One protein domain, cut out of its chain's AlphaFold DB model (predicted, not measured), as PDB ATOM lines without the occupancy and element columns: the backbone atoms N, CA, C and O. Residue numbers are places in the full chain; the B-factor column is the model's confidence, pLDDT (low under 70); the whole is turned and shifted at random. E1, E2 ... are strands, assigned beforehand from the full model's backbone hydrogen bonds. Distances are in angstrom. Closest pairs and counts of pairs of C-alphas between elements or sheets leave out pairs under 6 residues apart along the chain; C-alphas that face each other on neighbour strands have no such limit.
ATOM      1  N   VAL A  66      41.200  62.665  19.245       80.81
ATOM      2  CA  VAL A  66      40.504  63.838  18.706       80.81
ATOM      3  C   VAL A  66      40.612  65.004  19.680       80.81
ATOM      4  O   VAL A  66      40.628  64.805  20.895       80.81
ATOM      5  N   THR A  67      40.660  66.218  19.138       76.12
ATOM      6  CA  THR A  67      40.402  67.459  19.878       76.12
ATOM      7  C   THR A  67      38.953  67.451  20.380       76.12
ATOM      8  O   THR A  67      38.142  66.732  19.802       76.12
ATOM      9  N   GLU A  68      38.645  68.206  21.444       71.44
ATOM     10  CA  GLU A  68      37.392  68.246  22.243       71.44
ATOM     11  C   GLU A  68      36.103  68.615  21.457       71.44
ATOM     12  O   GLU A  68      35.307  69.462  21.851       71.44
ATOM     13  N   GLU A  69      35.883  67.996  20.304       79.25
ATOM     14  CA  GLU A  69      34.705  68.142  19.474       79.25
ATOM     15  C   GLU A  69      33.673  67.099  19.894       79.25
ATOM     16  O   GLU A  69      33.821  65.895  19.647       79.25
ATOM     17  N   LEU A  70      32.584  67.573  20.490       79.75
ATOM     18  CA  LEU A  70      31.429  66.752  20.824       79.75
ATOM     19  C   LEU A  70      30.676  66.382  19.542       79.75
ATOM     20  O   LEU A  70      29.755  67.065  19.104       79.75
ATOM     21  N   LYS A  71      31.102  65.285  18.916       82.75
ATOM     22  CA  LYS A  71      30.439  64.681  17.758       82.75
ATOM     23  C   LYS A  71      29.844  63.341  18.158       82.75
ATOM     24  O   LYS A  71      30.522  62.515  18.770       82.75
ATOM     25  N   HIS A  72      28.599  63.095  17.763       84.31
ATOM     26  CA  HIS A  72      28.017  61.760  17.855       84.31
ATOM     27  C   HIS A  72      28.817  60.807  16.958       84.31
ATOM     28  O   HIS A  72      28.969  61.044  15.760       84.31
ATOM     29  N   ARG A  73      29.372  59.744  17.545       83.25
ATOM     30  CA  ARG A  73      30.194  58.758  16.837       83.25
ATOM     31  C   ARG A  73      29.702  57.358  17.162       83.25
ATOM     32  O   ARG A  73      29.541  57.008  18.327       83.25
ATOM     33  N   SER A  74      29.519  56.550  16.124       86.38
ATOM     34  CA  SER A  74      29.385  55.101  16.258       86.38
ATOM     35  C   SER A  74      30.757  54.463  16.055       86.38
ATOM     36  O   SER A  74      31.435  54.734  15.061       86.38
ATOM     37  N   LEU A  75      31.195  53.654  17.018       84.06
ATOM     38  CA  LEU A  75      32.525  53.050  17.032       84.06
ATOM     39  C   LEU A  75      32.450  51.610  16.521       84.06
ATOM     40  O   LEU A  75      31.807  50.753  17.127       84.06
ATOM     41  N   LYS A  76      33.157  51.307  15.427       82.88
ATOM     42  CA  LYS A  76      33.291  49.937  14.900       82.88
ATOM     43  C   LYS A  76      34.397  49.178  15.644       82.88
ATOM     44  O   LYS A  76      35.454  48.894  15.091       82.88
ATOM     45  N   GLY A  77      34.157  48.887  16.919       76.12
ATOM     46  CA  GLY A  77      35.186  48.413  17.849       76.12
ATOM     47  C   GLY A  77      35.634  46.953  17.696       76.12
ATOM     48  O   GLY A  77      36.738  46.609  18.099       76.12
ATOM     49  N   PHE A  78      34.822  46.075  17.104       79.38
ATOM     50  CA  PHE A  78      35.114  44.632  17.105       79.38
ATOM     51  C   PHE A  78      36.142  44.181  16.056       79.38
ATOM     52  O   PHE A  78      36.616  43.050  16.116       79.38
ATOM     53  N   ASN A  79      36.549  45.061  15.134       84.62
ATOM     54  CA  ASN A  79      37.595  44.767  14.151       84.62
ATOM     55  C   ASN A  79      38.993  45.197  14.635       84.62
ATOM     56  O   ASN A  79      39.752  45.841  13.911       84.62
ATOM     57  N   ILE A  80      39.329  44.883  15.888       87.62
ATOM     58  CA  ILE A  80      40.673  45.119  16.424       87.62
ATOM     59  C   ILE A  80      41.613  43.981  16.028       87.62
ATOM     60  O   ILE A  80      41.244  42.800  16.043       87.62
ATOM     61  N   LYS A  81      42.846  44.340  15.656       88.81
ATOM     62  CA  LYS A  81      43.901  43.363  15.380       88.81
ATOM     63  C   LYS A  81      44.239  42.620  16.680       88.81
ATOM     64  O   LYS A  81      44.377  43.279  17.711       88.81
ATOM     65  N   PRO A  82      44.311  41.279  16.652       90.06
ATOM     66  CA  PRO A  82      44.688  40.515  17.825       90.06
ATOM     67  C   PRO A  82      46.172  40.740  18.128       90.06
ATOM     68  O   PRO A  82      46.968  40.943  17.215       90.06
ATOM     69  N   GLU A  83      46.526  40.684  19.406       90.81
ATOM     70  CA  GLU A  83      47.916  40.751  19.865       90.81
ATOM     71  C   GLU A  83      48.226  39.525  20.731       90.81
ATOM     72  O   GLU A  83      47.342  38.965  21.388       90.81
ATOM     73  N   ASP A  84      49.494  39.120  20.754       89.19
ATOM     74  CA  ASP A  84      49.967  38.031  21.615       89.19
ATOM     75  C   ASP A  84      50.099  38.465  23.086       89.19
ATOM     76  O   ASP A  84      49.932  37.651  23.991       89.19
ATOM     77  N   ASP A  85      50.416  39.739  23.332       86.69
ATOM     78  CA  ASP A  85      50.651  40.271  24.675       86.69
ATOM     79  C   ASP A  85      49.366  40.812  25.310       86.69
ATOM     80  O   ASP A  85      48.635  41.609  24.710       86.69
ATOM     81  N   TYR A  86      49.113  40.412  26.559       85.38
ATOM     82  CA  TYR A  86      47.875  40.747  27.250       85.38
ATOM     83  C   TYR A  86      47.686  42.253  27.453       85.38
ATOM     84  O   TYR A  86      46.590  42.771  27.238       85.38
ATOM     85  N   ILE A  87      48.746  42.971  27.816       86.62
ATOM     86  CA  ILE A  87      48.676  44.411  28.057       86.62
ATOM     87  C   ILE A  87      48.531  45.155  26.725       86.62
ATOM     88  O   ILE A  87      47.637  45.988  26.596       86.62
ATOM     89  N   LYS A  88      49.314  44.797  25.699       86.50
ATOM     90  CA  LYS A  88      49.265  45.430  24.363       86.50
ATOM     91  C   LYS A  88      47.964  45.173  23.601       86.50
ATOM     92  O   LYS A  88      47.583  45.965  22.732       86.50
ATOM     93  N   SER A  89      47.283  44.069  23.907       89.44
ATOM     94  CA  SER A  89      45.997  43.712  23.297       89.44
ATOM     95  C   SER A  89      44.834  44.610  23.721       89.44
ATOM     96  O   SER A  89      43.794  44.608  23.060       89.44
ATOM     97  N   ARG A  90      44.989  45.374  24.812       90.12
ATOM     98  CA  ARG A  90      43.992  46.334  25.293       90.12
ATOM     99  C   ARG A  90      44.052  47.588  24.428       90.12
ATOM    100  O   ARG A  90      45.040  48.316  24.443       90.12
ATOM    101  N   LYS A  91      42.994  47.850  23.668       91.00
ATOM    102  CA  LYS A  91      42.836  49.076  22.883       91.00
ATOM    103  C   LYS A  91      41.827  49.975  23.590       91.00
ATOM    104  O   LYS A  91      40.640  49.648  23.626       91.00
ATOM    105  N   VAL A  92      42.301  51.074  24.179       92.38
ATOM    106  CA  VAL A  92      41.435  52.069  24.830       92.38
ATOM    107  C   VAL A  92      40.644  52.807  23.755       92.38
ATOM    108  O   VAL A  92      41.219  53.310  22.793       92.38
ATOM    109  N   VAL A  93      39.323  52.849  23.911       91.81
ATOM    110  CA  VAL A  93      38.411  53.457  22.934       91.81
ATOM    111  C   VAL A  93      37.790  54.741  23.478       91.81
ATOM    112  O   VAL A  93      37.621  55.701  22.733       91.81
ATOM    113  N   LEU A  94      37.477  54.775  24.774       91.25
ATOM    114  CA  LEU A  94      36.940  55.946  25.467       91.25
ATOM    115  C   LEU A  94      37.628  56.064  26.822       91.25
ATOM    116  O   LEU A  94      37.822  55.054  27.498       91.25
ATOM    117  N   PHE A  95      37.979  57.277  27.234       93.56
ATOM    118  CA  PHE A  95      38.571  57.496  28.546       93.56
ATOM    119  C   PHE A  95      38.335  58.908  29.072       93.56
ATOM    120  O   PHE A  95      38.123  59.849  28.309       93.56
ATOM    121  N   ASN A  96      38.404  59.037  30.390       92.19
ATOM    122  CA  ASN A  96      38.515  60.298  31.109       92.19
ATOM    123  C   ASN A  96      39.484  60.117  32.295       92.19
ATOM    124  O   ASN A  96      40.201  59.118  32.370       92.19
ATOM    125  N   ASN A  97      39.498  61.067  33.231       93.31
ATOM    126  CA  ASN A  97      40.389  61.024  34.396       93.31
ATOM    127  C   ASN A  97      40.058  59.900  35.399       93.31
ATOM    128  O   ASN A  97      40.836  59.665  36.319       93.31
ATOM    129  N   ASN A  98      38.922  59.211  35.252       94.69
ATOM    130  CA  ASN A  98      38.431  58.224  36.217       94.69
ATOM    131  C   ASN A  98      38.258  56.820  35.618       94.69
ATOM    132  O   ASN A  98      38.430  55.829  36.321       94.69
ATOM    133  N   VAL A  99      37.895  56.722  34.338       94.88
ATOM    134  CA  VAL A  99      37.517  55.478  33.662       94.88
ATOM    135  C   VAL A  99      38.191  55.384  32.304       94.88
ATOM    136  O   VAL A  99      38.251  56.351  31.547       94.88
ATOM    137  N   GLN A 100      38.636  54.172  31.975       94.50
ATOM    138  CA  GLN A 100      39.084  53.786  30.642       94.50
ATOM    139  C   GLN A 100      38.259  52.590  30.171       94.50
ATOM    140  O   GLN A 100      38.229  51.544  30.818       94.50
ATOM    141  N   LEU A 101      37.606  52.732  29.023       93.00
ATOM    142  CA  LEU A 101      36.873  51.667  28.351       93.00
ATOM    143  C   LEU A 101      37.749  51.113  27.232       93.00
ATOM    144  O   LEU A 101      38.132  51.835  26.308       93.00
ATOM    145  N   SER A 102      38.072  49.826  27.329       92.50
ATOM    146  CA  SER A 102      38.987  49.152  26.411       92.50
ATOM    147  C   SER A 102      38.338  47.948  25.753       92.50
ATOM    148  O   SER A 102      37.589  47.209  26.389       92.50
ATOM    149  N   LEU A 103      38.694  47.714  24.494       92.31
ATOM    150  CA  LEU A 103      38.423  46.467  23.793       92.31
ATOM    151  C   LEU A 103      39.683  45.610  23.808       92.31
ATOM    152  O   LEU A 103      40.786  46.112  23.604       92.31
ATOM    153  N   LEU A 104      39.517  44.318  24.071       90.38
ATOM    154  CA  LEU A 104      40.620  43.377  24.206       90.38
ATOM    155  C   LEU A 104      40.422  42.231  23.222       90.38
ATOM    156  O   LEU A 104      39.373  41.589  23.212       90.38
ATOM    157  N   ARG A 105      41.449  41.957  22.416       89.00
ATOM    158  CA  ARG A 105      41.495  40.768  21.564       89.00
ATOM    159  C   ARG A 105      42.878  40.143  21.618       89.00
ATOM    160  O   ARG A 105      43.841  40.707  21.107       89.00
ATOM    161  N   GLN A 106      42.955  38.966  22.224       85.88
ATOM    162  CA  GLN A 106      44.185  38.190  22.331       85.88
ATOM    163  C   GLN A 106      44.190  36.996  21.400       85.88
ATOM    164  O   GLN A 106      43.152  36.383  21.160       85.88
ATOM    165  N   GLN A 107      45.377  36.674  20.892       83.12
ATOM    166  CA  GLN A 107      45.583  35.511  20.035       83.12
ATOM    167  C   GLN A 107      45.990  34.261  20.823       83.12
ATOM    168  O   GLN A 107      45.727  33.141  20.391       83.12
ATOM    169  N   LYS A 108      46.618  34.447  21.988       80.94
ATOM    170  CA  LYS A 108      47.096  33.376  22.867       80.94
ATOM    171  C   LYS A 108      46.542  33.570  24.273       80.94
ATOM    172  O   LYS A 108      46.230  34.687  24.677       80.94
ATOM    173  N   GLY A 109      46.421  32.468  25.010       73.38
ATOM    174  CA  GLY A 109      46.091  32.512  26.432       73.38
ATOM    175  C   GLY A 109      47.147  33.283  27.225       73.38
ATOM    176  O   GLY A 109      48.299  33.406  26.801       73.38
ATOM    177  N   LEU A 110      46.744  33.785  28.390       70.50
ATOM    178  CA  LEU A 110      47.591  34.592  29.259       70.50
ATOM    179  C   LEU A 110      48.817  33.771  29.683       70.50
ATOM    180  O   LEU A 110      48.719  32.867  30.513       70.50
ATOM    181  N   LYS A 111      49.987  34.067  29.110       60.16
ATOM    182  CA  LYS A 111      51.245  33.593  29.684       60.16
ATOM    183  C   LYS A 111      51.445  34.382  30.966       60.16
ATOM    184  O   LYS A 111      51.466  35.609  30.922       60.16
ATOM    185  N   VAL A 112      51.524  33.672  32.091       50.38
ATOM    186  CA  VAL A 112      51.783  34.256  33.412       50.38
ATOM    187  C   VAL A 112      52.873  35.312  33.261       50.38
ATOM    188  O   VAL A 112      53.934  35.017  32.707       50.38
ATOM    189  N   ILE A 113      52.597  36.535  33.722       51.78
ATOM    190  CA  ILE A 113      53.615  37.576  33.850       51.78
ATOM    191  C   ILE A 113      54.599  37.030  34.879       51.78
ATOM    192  O   ILE A 113      54.392  37.131  36.085       51.78
TER     193      ILE A 113
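This is residues 66 to 113 of the 122 residues of the protein "Homogentisate 12-dioxygenase" of Bacteroidetes bacterium OLB8 (UniProt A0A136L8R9). With little regular structure, the domain is one hairpin of two strands, E1 and E2, with a long unnamed stretch, residues 66 to 89, arching past it before entering E1. Residues 66 to 74 of that stretch stick out. The printed part has 48 residues, of which the named elements, E1 then E2, hold only 11; the class is all strand, the sheet antiparallel in the order E1 - E2. The whole is loose, radius of gyration of the C-alphas 13.3 A, and flat, spanning 40 by 24 by 13 A.

E1 is residues 90 to 95, 12.8 A long, from C-alpha 90 at (43.992, 46.334, 25.293). E2 is residues 100 to 104, 12.3 A long, ending at C-alpha 104 at (40.620, 43.377, 24.206).

E1 and E2 form a hairpin with a tight link, antiparallel at 151 degrees. C-alphas 92 and 102 face each other at 4.1 A. N 91 and O 103, 2.8 A apart, are within hydrogen-bond range.

The C-alphas of Glu 69 and Val 112 are farthest apart, 40.4 A. The printed part has no cut. Residues 111 to 113 have pLDDT under 70.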